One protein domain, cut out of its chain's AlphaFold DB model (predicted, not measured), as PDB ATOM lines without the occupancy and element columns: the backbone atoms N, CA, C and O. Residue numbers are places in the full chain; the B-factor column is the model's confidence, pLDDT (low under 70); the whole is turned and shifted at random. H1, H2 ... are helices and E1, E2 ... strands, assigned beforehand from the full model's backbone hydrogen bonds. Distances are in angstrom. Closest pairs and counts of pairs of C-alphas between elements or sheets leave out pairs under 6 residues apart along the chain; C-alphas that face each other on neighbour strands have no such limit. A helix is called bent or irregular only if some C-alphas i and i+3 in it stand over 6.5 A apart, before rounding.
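AT A GLANCE: This is residues 11 to 113 and 330 to 341 of the 352 residues of an uncharacterized protein of Deltaproteobacteria bacterium (UniProt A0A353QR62). A small sheet of three short strands, E1, E2 and E3, makes one end of the model, and two helices, H1 and H2, lie side by side at the other, with loops running between the two parts. A third helix, H3, of low confidence, lies beyond the last residues of H2, well away from the sheet. The printed part has 115 residues, with three named helices and three named strands in the order H1 E1 E2 E3 H2 H3; the sheet's order is E1 - E2 - E3, antiparallel throughout. The class is mixed, helices and strands, with 56 residues, under half of the printed part, in named elements. The whole is compact, with a radius of gyration of the C-alphas of 15.3 A, and spans 42 by 36 by 26 A.

IN THESE COORDINATES: In the sheet, E1 is residues 57 to 61, 11.9 A long, and begins with C-alpha 57 at (-1.441, -25.610, -1.616). E2 is residues 71 to 75, 13.2 A, and E3 is residues 81 to 84, 9.8 A. H1, residues 24 to 38, is 21.4 A long and begins with C-alpha 24 at (24.112, -24.389, 23.286). H2, residues 89 to 105, is 21.9 A long. H3, residues 330 to 339, is 14.0 A long and ends with C-alpha 339 at (5.573, -31.061, 24.102).

HOW THE PARTS SIT: E1, E2 and E3 form a meander, each strand the antiparallel neighbour of the one before. E1 and E2 are a hairpin at 144 degrees, with N 58 and O 74 within hydrogen-bond range at 2.9 A. E2 and E3 are a hairpin at 138 degrees, with N 84 and O 71 at 2.8 A. Outside the named strands, residues 44 to 45 pair with residues 86 to 87, antiparallel. H1, H2 and H3 are not on the sheet. H2 touches H1 with residues 99 to 105 alone; the closest C-alphas are those of His 26 and Leu 103, 4.9 A apart. H1 and H2 run opposite ways at a shallow tilt of 19 degrees. H2 has a kink of 64 degrees near residue 96 and is irregular, with C-alphas 98 and 101 7.9 A apart; H3 is irregular too, with C-alphas 333 and 336 7.4 A apart. H2 and H3 are close but not clearly touching, the closest C-alphas being those of Cys 105 and Tyr 336, 7.4 A apart. H1 and H3 are apart. In H1 each O i to N i+4 pair is within hydrogen-bond range; in H2 it is 8 of 13, and in H3 2 of 6, beside 3 of 7 O i to N i+3 pairs.

THE WHOLE: The C-alphas farthest apart, those of Asp 77 and Gly 110, are 43.1 A apart. Residues 114 to 329 are not printed, and C-alphas 113 and 330 are 21.7 A apart across this cut. The link from H1 to E1, 18 residues, is long. The mean pLDDT of the printed part is 88.0; residues 110 to 113 and 330 to 341 are under 70.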
ATOM      1  N   ARG A  11       5.957 -13.074  10.289       94.56
ATOM      2  CA  ARG A  11       6.991 -13.727  11.117       94.56
ATOM      3  C   ARG A  11       7.317 -15.158  10.690       94.56
ATOM      4  O   ARG A  11       8.306 -15.703  11.158       94.56
ATOM      5  N   CYS A  12       6.476 -15.768   9.856       96.25
ATOM      6  CA  CYS A  12       6.660 -17.115   9.331       96.25
ATOM      7  C   CYS A  12       7.500 -17.130   8.047       96.25
ATOM      8  O   CYS A  12       7.680 -18.190   7.460       96.25
ATOM      9  N   ARG A  13       8.019 -15.976   7.603       96.38
ATOM     10  CA  ARG A  13       8.983 -15.912   6.499       96.38
ATOM     11  C   ARG A  13      10.313 -16.564   6.872       96.38
ATOM     12  O   ARG A  13      10.676 -16.603   8.049       96.38
ATOM     13  N   ALA A  14      11.046 -17.031   5.867       94.56
ATOM     14  CA  ALA A  14      12.371 -17.626   6.030       94.56
ATOM     15  C   ALA A  14      13.438 -16.552   6.330       94.56
ATOM     16  O   ALA A  14      14.250 -16.194   5.483       94.56
ATOM     17  N   ASP A  15      13.431 -16.025   7.554       94.69
ATOM     18  CA  ASP A  15      14.374 -15.013   8.061       94.69
ATOM     19  C   ASP A  15      15.519 -15.616   8.906       94.69
ATOM     20  O   ASP A  15      16.359 -14.892   9.436       94.69
ATOM     21  N   GLY A  16      15.540 -16.942   9.072       94.56
ATOM     22  CA  GLY A  16      16.521 -17.651   9.897       94.56
ATOM     23  C   GLY A  16      16.313 -17.523  11.412       94.56
ATOM     24  O   GLY A  16      17.064 -18.136  12.171       94.56
ATOM     25  N   VAL A  17      15.313 -16.761  11.869       95.94
ATOM     26  CA  VAL A  17      15.063 -16.471  13.287       95.94
ATOM     27  C   VAL A  17      14.232 -17.598  13.921       95.94
ATOM     28  O   VAL A  17      13.093 -17.820  13.491       95.94
ATOM     29  N   PRO A  18      14.752 -18.295  14.952       94.50
ATOM     30  CA  PRO A  18      14.014 -19.334  15.670       94.50
ATOM     31  C   PRO A  18      12.797 -18.786  16.428       94.50
ATOM     32  O   PRO A  18      12.761 -17.619  16.816       94.50
ATOM     33  N   ALA A  19      11.820 -19.648  16.710       91.38
ATOM     34  CA  ALA A  19      10.609 -19.295  17.460       91.38
ATOM     35  C   ALA A  19      10.852 -19.099  18.969       91.38
ATOM     36  O   ALA A  19       9.980 -18.618  19.690       91.38
ATOM     37  N   PHE A  20      12.031 -19.490  19.453       88.38
ATOM     38  CA  PHE A  20      12.395 -19.530  20.865       88.38
ATOM     39  C   PHE A  20      13.911 -19.389  21.047       88.38
ATOM     40  O   PHE A  20      14.694 -19.482  20.099       88.38
ATOM     41  N   ARG A  21      14.352 -19.182  22.290       89.50
ATOM     42  CA  ARG A  21      15.779 -19.075  22.606       89.50
ATOM     43  C   ARG A  21      16.446 -20.452  22.543       89.50
ATOM     44  O   ARG A  21      16.248 -21.283  23.421       89.50
ATOM     45  N   LEU A  22      17.297 -20.658  21.541       90.56
ATOM     46  CA  LEU A  22      18.104 -21.874  21.419       90.56
ATOM     47  C   LEU A  22      19.152 -21.961  22.544       90.56
ATOM     48  O   LEU A  22      19.802 -20.962  22.872       90.56
ATOM     49  N   ASN A  23      19.348 -23.153  23.113       89.69
ATOM     50  CA  ASN A  23      20.445 -23.433  24.041       89.69
ATOM     51  C   ASN A  23      21.747 -23.719  23.253       89.69
ATOM     52  O   ASN A  23      21.786 -23.559  22.030       89.69
ATOM     53  N   GLY A  24      22.834 -24.081  23.942       93.94
ATOM     54  CA  GLY A  24      24.112 -24.389  23.286       93.94
ATOM     55  C   GLY A  24      24.014 -25.551  22.291       93.94
ATOM     56  O   GLY A  24      24.442 -25.400  21.150       93.94
ATOM     57  N   VAL A  25      23.379 -26.653  22.702       92.94
ATOM     58  CA  VAL A  25      23.209 -27.868  21.888       92.94
ATOM     59  C   VAL A  25      22.336 -27.589  20.664       92.94
ATOM     60  O   VAL A  25      22.736 -27.882  19.544       92.94
ATOM     61  N   HIS A  26      21.195 -26.918  20.843       94.19
ATOM     62  CA  HIS A  26      20.333 -26.502  19.738       94.19
ATOM     63  C   HIS A  26      21.101 -25.700  18.681       94.19
ATOM     64  O   HIS A  26      20.947 -25.948  17.491       94.19
ATOM     65  N   ARG A  27      21.929 -24.727  19.093       97.12
ATOM     66  CA  ARG A  27      22.716 -23.915  18.148       97.12
ATOM     67  C   ARG A  27      23.743 -24.752  17.390       97.12
ATOM     68  O   ARG A  27      23.863 -24.582  16.180       97.12
ATOM     69  N   GLU A  28      24.447 -25.630  18.099       97.69
ATOM     70  CA  GLU A  28      25.447 -26.545  17.543       97.69
ATOM     71  C   GLU A  28      24.818 -27.452  16.476       97.69
ATOM     72  O   GLU A  28      25.206 -27.401  15.310       97.69
ATOM     73  N   TYR A  29      23.767 -28.192  16.828       97.25
ATOM     74  CA  TYR A  29      23.151 -29.160  15.917       97.25
ATOM     75  C   TYR A  29      22.316 -28.520  14.810       97.25
ATOM     76  O   TYR A  29      22.222 -29.066  13.711       97.25
ATOM     77  N   ARG A  30      21.793 -27.309  15.032       97.50
ATOM     78  CA  ARG A  30      21.214 -26.496  13.957       97.50
ATOM     79  C   ARG A  30      22.273 -26.136  12.915       97.50
ATOM     80  O   ARG A  30      21.989 -26.211  11.724       97.50
ATOM     81  N   ALA A  31      23.476 -25.741  13.341       98.06
ATOM     82  CA  ALA A  31      24.573 -25.434  12.424       98.06
ATOM     83  C   ALA A  31      25.055 -26.689  11.678       98.06
ATOM     84  O   ALA A  31      25.242 -26.630  10.465       98.06
ATOM     85  N   ILE A  32      25.163 -27.829  12.375       98.00
ATOM     86  CA  ILE A  32      25.493 -29.127  11.767       98.00
ATOM     87  C   ILE A  32      24.478 -29.484  10.678       98.00
ATOM     88  O   ILE A  32      24.879 -29.800   9.561       98.00
ATOM     89  N   LEU A  33      23.173 -29.395  10.954       98.06
ATOM     90  CA  LEU A  33      22.147 -29.725   9.962       98.06
ATOM     91  C   LEU A  33      22.235 -28.827   8.721       98.06
ATOM     92  O   LEU A  33      22.191 -29.330   7.601       98.06
ATOM     93  N   ILE A  34      22.398 -27.513   8.914       97.69
ATOM     94  CA  ILE A  34      22.568 -26.560   7.805       97.69
ATOM     95  C   ILE A  34      23.778 -26.945   6.949       97.69
ATOM     96  O   ILE A  34      23.668 -26.988   5.724       97.69
ATOM     97  N   GLU A  35      24.913 -27.258   7.576       98.06
ATOM     98  CA  GLU A  35      26.125 -27.644   6.852       98.06
ATOM     99  C   GLU A  35      25.961 -28.970   6.110       98.06
ATOM    100  O   GLU A  35      26.395 -29.115   4.965       98.06
ATOM    101  N   ARG A  36      25.296 -29.944   6.733       97.94
ATOM    102  CA  ARG A  36      25.057 -31.248   6.120       97.94
ATOM    103  C   ARG A  36      24.119 -31.163   4.922       97.94
ATOM    104  O   ARG A  36      24.360 -31.846   3.931       97.94
ATOM    105  N   ILE A  37      23.120 -30.283   4.977       97.69
ATOM    106  CA  ILE A  37      22.267 -29.962   3.826       97.69
ATOM    107  C   ILE A  37      23.085 -29.265   2.735       97.69
ATOM    108  O   ILE A  37      23.029 -29.662   1.575       97.69
ATOM    109  N   ARG A  38      23.887 -28.255   3.097       97.06
ATOM    110  CA  ARG A  38      24.704 -27.483   2.145       97.06
ATOM    111  C   ARG A  38      25.733 -28.344   1.409       97.06
ATOM    112  O   ARG A  38      25.937 -28.155   0.215       97.06
ATOM    113  N   SER A  39      26.369 -29.274   2.116       97.31
ATOM    114  CA  SER A  39      27.349 -30.217   1.560       97.31
ATOM    115  C   SER A  39      26.718 -31.390   0.803       97.31
ATOM    116  O   SER A  39      27.436 -32.137   0.145       97.31
ATOM    117  N   GLY A  40      25.397 -31.583   0.900       95.88
ATOM    118  CA  GLY A  40      24.683 -32.711   0.298       95.88
ATOM    119  C   GLY A  40      24.756 -34.022   1.090       95.88
ATOM    120  O   GLY A  40      24.164 -35.009   0.667       95.88
ATOM    121  N   SER A  41      25.426 -34.049   2.249       96.88
ATOM    122  CA  SER A  41      25.462 -35.236   3.127       96.88
ATOM    123  C   SER A  41      24.117 -35.553   3.798       96.88
ATOM    124  O   SER A  41      23.905 -36.678   4.242       96.88
ATOM    125  N   ILE A  42      23.216 -34.568   3.882       97.56
ATOM    126  CA  ILE A  42      21.783 -34.756   4.128       97.56
ATOM    127  C   ILE A  42      21.053 -34.166   2.923       97.56
ATOM    128  O   ILE A  42      20.962 -32.949   2.768       97.56
ATOM    129  N   ALA A  43      20.535 -35.031   2.057       97.94
ATOM    130  CA  ALA A  43      19.760 -34.630   0.893       97.94
ATOM    131  C   ALA A  43      18.305 -34.323   1.274       97.94
ATOM    132  O   ALA A  43      17.740 -34.926   2.196       97.94
ATOM    133  N   LEU A  44      17.690 -33.402   0.530       97.81
ATOM    134  CA  LEU A  44      16.298 -32.998   0.696       97.81
ATOM    135  C   LEU A  44      15.475 -33.388  -0.531       97.81
ATOM    136  O   LEU A  44      15.901 -33.151  -1.660       97.81
ATOM    137  N   ASP A  45      14.262 -33.877  -0.294       97.12
ATOM    138  CA  ASP A  45      13.282 -34.146  -1.338       97.12
ATOM    139  C   ASP A  45      12.225 -33.042  -1.383       97.12
ATOM    140  O   ASP A  45      11.751 -32.546  -0.355       97.12
ATOM    141  N   GLN A  46      11.808 -32.680  -2.596       95.62
ATOM    142  CA  GLN A  46      10.596 -31.889  -2.774       95.62
ATOM    143  C   GLN A  46       9.392 -32.797  -2.536       95.62
ATOM    144  O   GLN A  46       9.239 -33.837  -3.177       95.62
ATOM    145  N   ALA A  47       8.512 -32.402  -1.622       90.19
ATOM    146  CA  ALA A  47       7.283 -33.128  -1.381       90.19
ATOM    147  C   ALA A  47       6.367 -33.031  -2.615       90.19
ATOM    148  O   ALA A  47       6.086 -31.935  -3.119       90.19
ATOM    149  N   GLY A  48       5.883 -34.189  -3.072       90.94
ATOM    150  CA  GLY A  48       4.985 -34.335  -4.219       90.94
ATOM    151  C   GLY A  48       3.552 -33.837  -3.958       90.94
ATOM    152  O   GLY A  48       3.353 -32.919  -3.159       90.94
ATOM    153  N   PRO A  49       2.537 -34.411  -4.627       94.75
ATOM    154  CA  PRO A  49       1.133 -34.124  -4.339       94.75
ATOM    155  C   PRO A  49       0.760 -34.364  -2.871       94.75
ATOM    156  O   PRO A  49       1.446 -35.072  -2.132       94.75
ATOM    157  N   CYS A  50      -0.357 -33.779  -2.441       96.00
ATOM    158  CA  CYS A  50      -0.946 -34.096  -1.144       96.00
ATOM    159  C   CYS A  50      -1.361 -35.574  -1.118       96.00
ATOM    160  O   CYS A  50      -1.638 -36.152  -2.167       96.00
ATOM    161  N   LEU A  51      -1.499 -36.166   0.070       94.38
ATOM    162  CA  LEU A  51      -1.984 -37.543   0.213       94.38
ATOM    163  C   LEU A  51      -3.377 -37.749  -0.406       94.38
ATOM    164  O   LEU A  51      -3.663 -38.832  -0.892       94.38
ATOM    165  N   CYS A  52      -4.215 -36.706  -0.483       92.25
ATOM    166  CA  CYS A  52      -5.499 -36.765  -1.197       92.25
ATOM    167  C   CYS A  52      -5.389 -36.611  -2.732       92.25
ATOM    168  O   CYS A  52      -6.408 -36.566  -3.416       92.25
ATOM    169  N   GLY A  53      -4.176 -36.483  -3.277       92.62
ATOM    170  CA  GLY A  53      -3.883 -36.379  -4.710       92.62
ATOM    171  C   GLY A  53      -3.811 -34.957  -5.276       92.62
ATOM    172  O   GLY A  53      -3.382 -34.782  -6.415       92.62
ATOM    173  N   THR A  54      -4.193 -33.923  -4.521       92.38
ATOM    174  CA  THR A  54      -4.170 -32.544  -5.042       92.38
ATOM    175  C   THR A  54      -2.764 -31.943  -5.117       92.38
ATOM    176  O   THR A  54      -1.870 -32.287  -4.343       92.38
ATOM    177  N   LEU A  55      -2.599 -30.973  -6.016       94.88
ATOM    178  CA  LEU A  55      -1.410 -30.120  -6.147       94.88
ATOM    179  C   LEU A  55      -1.644 -28.692  -5.627       94.88
ATOM    180  O   LEU A  55      -0.761 -27.840  -5.731       94.88
ATOM    181  N   ARG A  56      -2.839 -28.402  -5.101       94.38
ATOM    182  CA  ARG A  56      -3.210 -27.058  -4.656       94.38
ATOM    183  C   ARG A  56      -2.859 -26.848  -3.188       94.38
ATOM    184  O   ARG A  56      -3.447 -27.463  -2.298       94.38
ATOM    185  N   PHE A  57      -1.938 -25.922  -2.949       95.88
ATOM    186  CA  PHE A  57      -1.441 -25.610  -1.616       95.88
ATOM    187  C   PHE A  57      -1.419 -24.110  -1.339       95.88
ATOM    188  O   PHE A  57      -1.208 -23.300  -2.239       95.88
ATOM    189  N   MET A  58      -1.563 -23.765  -0.062       96.06
ATOM    190  CA  MET A  58      -1.280 -22.439   0.485       96.06
ATOM    191  C   MET A  58      -0.062 -22.521   1.415       96.06
ATOM    192  O   MET A  58       0.112 -23.510   2.129       96.06
ATOM    193  N   SER A  59       0.785 -21.488   1.412       96.31
ATOM    194  CA  SER A  59       1.927 -21.393   2.329       96.31
ATOM    195  C   SER A  59       1.456 -21.019   3.736       96.31
ATOM    196  O   SER A  59       0.795 -19.999   3.924       96.31
ATOM    197  N   VAL A  60       1.802 -21.836   4.732       97.38
ATOM    198  CA  VAL A  60       1.546 -21.540   6.150       97.38
ATOM    199  C   VAL A  60       2.781 -20.895   6.770       97.38
ATOM    200  O   VAL A  60       2.686 -19.843   7.401       97.38
ATOM    201  N   SER A  61       3.949 -21.497   6.551       97.69
ATOM    202  CA  SER A  61       5.238 -20.993   7.021       97.69
ATOM    203  C   SER A  61       6.336 -21.336   6.028       97.69
ATOM    204  O   SER A  61       6.290 -22.387   5.408       97.69
ATOM    205  N   GLU A  62       7.345 -20.487   5.903       97.62
ATOM    206  CA  GLU A  62       8.560 -20.737   5.114       97.62
ATOM    207  C   GLU A  62       9.706 -21.301   5.980       97.62
ATOM    208  O   GLU A  62      10.775 -21.622   5.465       97.62
ATOM    209  N   LYS A  63       9.492 -21.418   7.298       96.75
ATOM    210  CA  LYS A  63      10.456 -21.957   8.266       96.75
ATOM    211  C   LYS A  63       9.795 -22.799   9.358       96.75
ATOM    212  O   LYS A  63       8.587 -22.697   9.586       96.75
ATOM    213  N   ASP A  64      10.606 -23.559  10.079       96.94
ATOM    214  CA  ASP A  64      10.202 -24.287  11.284       96.94
ATOM    215  C   ASP A  64      10.539 -23.529  12.588       96.94
ATOM    216  O   ASP A  64      11.026 -22.391  12.572       96.94
ATOM    217  N   ARG A  65      10.325 -24.182  13.740       95.69
ATOM    218  CA  ARG A  65      10.628 -23.647  15.077       95.69
ATOM    219  C   ARG A  65      12.081 -23.266  15.311       95.69
ATOM    220  O   ARG A  65      12.356 -22.388  16.131       95.69
ATOM    221  N   PHE A  66      13.015 -23.882  14.592       97.00
ATOM    222  CA  PHE A  66      14.444 -23.589  14.678       97.00
ATOM    223  C   PHE A  66      14.872 -22.494  13.695       97.00
ATOM    224  O   PHE A  66      16.050 -22.137  13.647       97.00
ATOM    225  N   GLY A  67      13.945 -21.941  12.911       96.69
ATOM    226  CA  GLY A  67      14.264 -20.992  11.852       96.69
ATOM    227  C   GLY A  67      15.005 -21.636  10.684       96.69
ATOM    228  O   GLY A  67      15.754 -20.949   9.993       96.69
ATOM    229  N   LEU A  68      14.861 -22.949  10.499       97.06
ATOM    230  CA  LEU A  68      15.375 -23.671   9.340       97.06
ATOM    231  C   LEU A  68      14.363 -23.572   8.188       97.06
ATOM    232  O   LEU A  68      13.162 -23.527   8.461       97.06
ATOM    233  N   PRO A  69      14.801 -23.560   6.914       94.44
ATOM    234  CA  PRO A  69      13.945 -23.317   5.745       94.44
ATOM    235  C   PRO A  69      13.097 -24.542   5.339       94.44
ATOM    236  O   PRO A  69      12.983 -24.883   4.164       94.44
ATOM    237  N   PHE A  70      12.509 -25.224   6.320       97.00
ATOM    238  CA  PHE A  70      11.526 -26.284   6.125       97.00
ATOM    239  C   PHE A  70      10.131 -25.657   6.104       97.00
ATOM    240  O   PHE A  70       9.504 -25.447   7.148       97.00
ATOM    241  N   ALA A  71       9.665 -25.296   4.906       96.75
ATOM    242  CA  ALA A  71       8.370 -24.652   4.750       96.75
ATOM    243  C   ALA A  71       7.231 -25.637   5.047       96.75
ATOM    244  O   ALA A  71       7.309 -26.821   4.737       96.75
ATOM    245  N   ASN A  72       6.150 -25.131   5.627       97.44
ATOM    246  CA  ASN A  72       4.911 -25.857   5.842       97.44
ATOM    247  C   ASN A  72       3.837 -25.294   4.918       97.44
ATOM    248  O   ASN A  72       3.579 -24.086   4.895       97.44
ATOM    249  N   ARG A  73       3.184 -26.185   4.178       97.00
ATOM    250  CA  ARG A  73       2.104 -25.858   3.246       97.00
ATOM    251  C   ARG A  73       0.849 -26.642   3.607       97.00
ATOM    252  O   ARG A  73       0.943 -27.811   3.975       97.00
ATOM    253  N   ILE A  74      -0.314 -26.011   3.477       97.50
ATOM    254  CA  ILE A  74      -1.622 -26.627   3.720       97.50
ATOM    255  C   ILE A  74      -2.302 -26.959   2.396       97.50
ATOM    256  O   ILE A  74      -2.353 -26.136   1.481       97.50
ATOM    257  N   CYS A  75      -2.821 -28.178   2.292       96.50
ATOM    258  CA  CYS A  75      -3.667 -28.610   1.190       96.50
ATOM    259  C   CYS A  75      -5.027 -27.899   1.249       96.50
ATOM    260  O   CYS A  75      -5.736 -28.004   2.250       96.50
ATOM    261  N   VAL A  76      -5.426 -27.225   0.168       94.50
ATOM    262  CA  VAL A  76      -6.708 -26.489   0.140       94.50
ATOM    263  C   VAL A  76      -7.932 -27.413   0.048       94.50
ATOM    264  O   VAL A  76      -9.044 -26.984   0.341       94.50
ATOM    265  N   ASP A  77      -7.733 -28.685  -0.309       93.38
ATOM    266  CA  ASP A  77      -8.828 -29.644  -0.510       93.38
ATOM    267  C   ASP A  77      -9.133 -30.474   0.743       93.38
ATOM    268  O   ASP A  77     -10.298 -30.689   1.062       93.38
ATOM    269  N   CYS A  78      -8.107 -30.933   1.470       93.88
ATOM    270  CA  CYS A  78      -8.284 -31.778   2.661       93.88
ATOM    271  C   CYS A  78      -7.788 -31.150   3.968       93.88
ATOM    272  O   CYS A  78      -8.007 -31.726   5.032       93.88
ATOM    273  N   GLY A  79      -7.112 -29.998   3.921       96.00
ATOM    274  CA  GLY A  79      -6.575 -29.331   5.109       96.00
ATOM    275  C   GLY A  79      -5.313 -29.966   5.704       96.00
ATOM    276  O   GLY A  79      -4.827 -29.470   6.709       96.00
ATOM    277  N   LEU A  80      -4.747 -31.019   5.101       97.00
ATOM    278  CA  LEU A  80      -3.488 -31.609   5.567       97.00
ATOM    279  C   LEU A  80      -2.328 -30.614   5.425       97.00
ATOM    280  O   LEU A  80      -2.082 -30.105   4.323       97.00
ATOM    281  N   LEU A  81      -1.593 -30.379   6.512       97.44
ATOM    282  CA  LEU A  81      -0.324 -29.659   6.478       97.44
ATOM    283  C   LEU A  81       0.818 -30.641   6.216       97.44
ATOM    284  O   LEU A  81       0.843 -31.748   6.748       97.44
ATOM    285  N   SER A  82       1.779 -30.219   5.400       97.38
ATOM    286  CA  SER A  82       2.968 -31.011   5.072       97.38
ATOM    287  C   SER A  82       4.203 -30.130   4.957       97.38
ATOM    288  O   SER A  82       4.105 -28.967   4.546       97.38
ATOM    289  N   VAL A  83       5.355 -30.707   5.285       97.38
ATOM    290  CA  VAL A  83       6.665 -30.069   5.146       97.38
ATOM    291  C   VAL A  83       7.165 -30.184   3.699       97.38
ATOM    292  O   VAL A  83       7.045 -31.230   3.062       97.38
ATOM    293  N   ASN A  84       7.706 -29.091   3.156       95.88
ATOM    294  CA  ASN A  84       8.329 -29.040   1.837       95.88
ATOM    295  C   ASN A  84       9.439 -27.968   1.770       95.88
ATOM    296  O   ASN A  84       9.126 -26.791   1.932       95.88
ATOM    297  N   PRO A  85      10.694 -28.310   1.432       96.56
ATOM    298  CA  PRO A  85      11.210 -29.665   1.219       96.56
ATOM    299  C   PRO A  85      11.232 -30.477   2.519       96.56
ATOM    300  O   PRO A  85      11.139 -29.888   3.589       96.56
ATOM    301  N   LYS A  86      11.384 -31.802   2.433       95.81
ATOM    302  CA  LYS A  86      11.589 -32.701   3.585       95.81
ATOM    303  C   LYS A  86      12.938 -33.412   3.491       95.81
ATOM    304  O   LYS A  86      13.524 -33.480   2.412       95.81
ATOM    305  N   ILE A  87      13.442 -33.933   4.607       97.19
ATOM    306  CA  ILE A  87      14.659 -34.758   4.599       97.19
ATOM    307  C   ILE A  87      14.390 -36.008   3.763       97.19
ATOM    308  O   ILE A  87      13.355 -36.654   3.928       97.19
ATOM    309  N   SER A  88      15.295 -36.312   2.834       96.88
ATOM    310  CA  SER A  88      15.122 -37.434   1.915       96.88
ATOM    311  C   SER A  88      15.141 -38.775   2.636       96.88
ATOM    312  O   SER A  88      15.842 -38.930   3.637       96.88
ATOM    313  N   ALA A  89      14.431 -39.766   2.093       93.62
ATOM    314  CA  ALA A  89      14.348 -41.097   2.697       93.62
ATOM    315  C   ALA A  89      15.740 -41.710   2.948       93.62
ATOM    316  O   ALA A  89      16.002 -42.230   4.029       93.62
ATOM    317  N   GLY A  90      16.663 -41.566   1.988       94.88
ATOM    318  CA  GLY A  90      18.041 -42.056   2.116       94.88
ATOM    319  C   GLY A  90      18.883 -41.320   3.166       94.88
ATOM    320  O   GLY A  90      19.866 -41.871   3.650       94.88
ATOM    321  N   SER A  91      18.496 -40.100   3.551       96.25
ATOM    322  CA  SER A  91      19.195 -39.312   4.578       96.25
ATOM    323  C   SER A  91      18.582 -39.444   5.973       96.25
ATOM    324  O   SER A  91      19.218 -39.027   6.941       96.25
ATOM    325  N   LEU A  92      17.380 -40.024   6.105       91.75
ATOM    326  CA  LEU A  92      16.718 -40.199   7.401       91.75
ATOM    327  C   LEU A  92      17.585 -40.971   8.409       91.75
ATOM    328  O   LEU A  92      17.722 -40.465   9.522       91.75
ATOM    329  N   PRO A  93      18.239 -42.104   8.065       89.62
ATOM    330  CA  PRO A  93      19.056 -42.831   9.039       89.62
ATOM    331  C   PRO A  93      20.169 -41.970   9.651       89.62
ATOM    332  O   PRO A  93      20.355 -41.970  10.865       89.62
ATOM    333  N   ALA A  94      20.872 -41.191   8.824       91.44
ATOM    334  CA  ALA A  94      21.939 -40.305   9.283       91.44
ATOM    335  C   ALA A  94      21.399 -39.092  10.057       91.44
ATOM    336  O   ALA A  94      21.973 -38.682  11.062       91.44
ATOM    337  N   TYR A  95      20.275 -38.520   9.614       93.00
ATOM    338  CA  TYR A  95      19.614 -37.432  10.331       93.00
ATOM    339  C   TYR A  95      19.177 -37.860  11.736       93.00
ATOM    340  O   TYR A  95      19.468 -37.152  12.701       93.00
ATOM    341  N   TYR A  96      18.514 -39.010  11.872       86.38
ATOM    342  CA  TYR A  96      18.049 -39.460  13.178       86.38
ATOM    343  C   TYR A  96      19.198 -39.854  14.107       86.38
ATOM    344  O   TYR A  96      19.190 -39.447  15.270       86.38
ATOM    345  N   ALA A  97      20.202 -40.563  13.580       85.25
ATOM    346  CA  ALA A  97      21.359 -40.990  14.362       85.25
ATOM    347  C   ALA A  97      22.198 -39.810  14.874       85.25
ATOM    348  O   ALA A  97      22.635 -39.821  16.023       85.25
ATOM    349  N   ASP A  98      22.407 -38.789  14.035       89.62
ATOM    350  CA  ASP A  98      23.424 -37.772  14.307       89.62
ATOM    351  C   ASP A  98      22.849 -36.399  14.668       89.62
ATOM    352  O   ASP A  98      23.581 -35.563  15.180       89.62
ATOM    353  N   VAL A  99      21.587 -36.097  14.341       93.50
ATOM    354  CA  VAL A  99      21.065 -34.717  14.397       93.50
ATOM    355  C   VAL A  99      19.762 -34.594  15.176       93.50
ATOM    356  O   VAL A  99      19.606 -33.620  15.913       93.50
ATOM    357  N   TYR A 100      18.839 -35.547  15.031       90.25
ATOM    358  CA  TYR A 100      17.468 -35.429  15.534       90.25
ATOM    359  C   TYR A 100      17.404 -35.135  17.037       90.25
ATOM    360  O   TYR A 100      17.016 -34.030  17.401       90.25
ATOM    361  N   HIS A 101      17.828 -36.049  17.920       85.81
ATOM    362  CA  HIS A 101      17.673 -35.844  19.373       85.81
ATOM    363  C   HIS A 101      18.360 -34.579  19.871       85.81
ATOM    364  O   HIS A 101      17.720 -33.799  20.581       85.81
ATOM    365  N   PRO A 102      19.623 -34.303  19.500       90.25
ATOM    366  CA  PRO A 102      20.275 -33.120  20.030       90.25
ATOM    367  C   PRO A 102      19.648 -31.816  19.531       90.25
ATOM    368  O   PRO A 102      19.573 -30.845  20.287       90.25
ATOM    369  N   LEU A 103      19.147 -31.780  18.292       93.25
ATOM    370  CA  LEU A 103      18.445 -30.609  17.771       93.25
ATOM    371  C   LEU A 103      17.029 -30.473  18.340       93.25
ATOM    372  O   LEU A 103      16.618 -29.363  18.655       93.25
ATOM    373  N   ILE A 104      16.280 -31.569  18.454       89.25
ATOM    374  CA  ILE A 104      14.876 -31.555  18.874       89.25
ATOM    375  C   ILE A 104      14.740 -31.373  20.385       89.25
ATOM    376  O   ILE A 104      13.944 -30.543  20.823       89.25
ATOM    377  N   CYS A 105      15.531 -32.107  21.165       84.81
ATOM    378  CA  CYS A 105      15.457 -32.127  22.624       84.81
ATOM    379  C   CYS A 105      16.454 -31.161  23.281       84.81
ATOM    380  O   CYS A 105      16.294 -30.802  24.446       84.81
ATOM    381  N   GLY A 106      17.502 -30.738  22.566       87.62
ATOM    382  CA  GLY A 106      18.493 -29.802  23.101       87.62
ATOM    383  C   GLY A 106      19.437 -30.404  24.130       87.62
ATOM    384  O   GLY A 106      20.001 -29.655  24.931       87.62
ATOM    385  N   VAL A 107      19.611 -31.725  24.103       85.12
ATOM    386  CA  VAL A 107      20.483 -32.494  25.000       85.12
ATOM    387  C   VAL A 107      21.586 -33.192  24.208       85.12
ATOM    388  O   VAL A 107      21.428 -33.480  23.024       85.12
ATOM    389  N   ARG A 108      22.742 -33.439  24.828       85.50
ATOM    390  CA  ARG A 108      23.837 -34.135  24.138       85.50
ATOM    391  C   ARG A 108      23.502 -35.623  23.933       85.50
ATOM    392  O   ARG A 108      22.761 -36.180  24.743       85.50
ATOM    393  N   PRO A 109      24.070 -36.275  22.899       78.31
ATOM    394  CA  PRO A 109      23.946 -37.720  22.724       78.31
ATOM    395  C   PRO A 109      24.331 -38.491  23.993       78.31
ATOM    396  O   PRO A 109      25.281 -38.118  24.682       78.31
ATOM    397  N   GLY A 110      23.598 -39.565  24.290       69.12
ATOM    398  CA  GLY A 110      23.840 -40.421  25.456       69.12
ATOM    399  C   GLY A 110      23.236 -39.924  26.774       69.12
ATOM    400  O   GLY A 110      23.285 -40.651  27.761       69.12
ATOM    401  N   VAL A 111      22.637 -38.727  26.808       68.00
ATOM    402  CA  VAL A 111      21.810 -38.306  27.947       68.00
ATOM    403  C   VAL A 111      20.473 -39.034  27.862       68.00
ATOM    404  O   VAL A 111      19.721 -38.837  26.908       68.00
ATOM    405  N   VAL A 112      20.183 -39.873  28.857       58.28
ATOM    406  CA  VAL A 112      18.860 -40.487  29.008       58.28
ATOM    407  C   VAL A 112      17.867 -39.372  29.305       58.28
ATOM    408  O   VAL A 112      18.004 -38.650  30.290       58.28
ATOM    409  N   ILE A 113      16.879 -39.208  28.433       61.34
ATOM    410  CA  ILE A 113      15.762 -38.306  28.684       61.34
ATOM    411  C   ILE A 113      14.760 -39.111  29.515       61.34
ATOM    412  O   ILE A 113      14.014 -39.920  28.970       61.34
ATOM    413  N   ARG A 330       6.260 -17.905  30.392       65.94
ATOM    414  CA  ARG A 330       6.201 -19.045  31.323       65.94
ATOM    415  C   ARG A 330       6.540 -20.376  30.641       65.94
ATOM    416  O   ARG A 330       7.330 -21.148  31.166       65.94
ATOM    417  N   LEU A 331       5.992 -20.622  29.448       64.00
ATOM    418  CA  LEU A 331       6.222 -21.853  28.675       64.00
ATOM    419  C   LEU A 331       7.681 -22.009  28.216       64.00
ATOM    420  O   LEU A 331       8.167 -23.131  28.111       64.00
ATOM    421  N   ALA A 332       8.406 -20.899  28.028       53.62
ATOM    422  CA  ALA A 332       9.848 -20.906  27.766       53.62
ATOM    423  C   ALA A 332      10.679 -21.621  28.859       53.62
ATOM    424  O   ALA A 332      11.851 -21.905  28.623       53.62
ATOM    425  N   TRP A 333      10.083 -21.915  30.023       39.00
ATOM    426  CA  TRP A 333      10.688 -22.682  31.113       39.00
ATOM    427  C   TRP A 333      10.155 -24.126  31.234       39.00
ATOM    428  O   TRP A 333      10.913 -25.014  31.604       39.00
ATOM    429  N   GLU A 334       8.885 -24.394  30.891       38.41
ATOM    430  CA  GLU A 334       8.196 -25.661  31.234       38.41
ATOM    431  C   GLU A 334       7.857 -26.579  30.039       38.41
ATOM    432  O   GLU A 334       7.577 -27.760  30.227       38.41
ATOM    433  N   SER A 335       7.843 -26.076  28.800       39.28
ATOM    434  CA  SER A 335       7.173 -26.775  27.680       39.28
ATOM    435  C   SER A 335       8.094 -27.542  26.744       39.28
ATOM    436  O   SER A 335       7.619 -28.413  26.016       39.28
ATOM    437  N   TYR A 336       9.398 -27.257  26.779       43.59
ATOM    438  CA  TYR A 336      10.371 -27.936  25.920       43.59
ATOM    439  C   TYR A 336      10.433 -29.440  26.186       43.59
ATOM    440  O   TYR A 336      10.537 -30.220  25.244       43.59
ATOM    441  N   TYR A 337      10.265 -29.831  27.448       38.28
ATOM    442  CA  TYR A 337      10.318 -31.223  27.876       38.28
ATOM    443  C   TYR A 337       8.987 -31.967  27.705       38.28
ATOM    444  O   TYR A 337       8.990 -33.150  27.411       38.28
ATOM    445  N   ARG A 338       7.829 -31.293  27.792       36.84
ATOM    446  CA  ARG A 338       6.519 -31.977  27.726       36.84
ATOM    447  C   ARG A 338       5.882 -32.052  26.339       36.84
ATOM    448  O   ARG A 338       5.073 -32.940  26.114       36.84
ATOM    449  N   ALA A 339       6.198 -31.125  25.431       37.41
ATOM    450  CA  ALA A 339       5.573 -31.061  24.102       37.41
ATOM    451  C   ALA A 339       6.510 -31.478  22.953       37.41
ATOM    452  O   ALA A 339       6.053 -31.667  21.831       37.41
ATOM    453  N   GLY A 340       7.818 -31.586  23.210       37.25
ATOM    454  CA  GLY A 340       8.828 -31.942  22.206       37.25
ATOM    455  C   GLY A 340       9.605 -33.227  22.493       37.25
ATOM    456  O   GLY A 340      10.467 -33.567  21.688       37.25
ATOM    457  N   ALA A 341       9.339 -33.913  23.611       33.69
ATOM    458  CA  ALA A 341      10.119 -35.066  24.066       33.69
ATOM    459  C   ALA A 341       9.300 -36.356  24.220       33.69
ATOM    460  O   ALA A 341       9.600 -37.169  25.085       33.69
TER     461      ALA A 341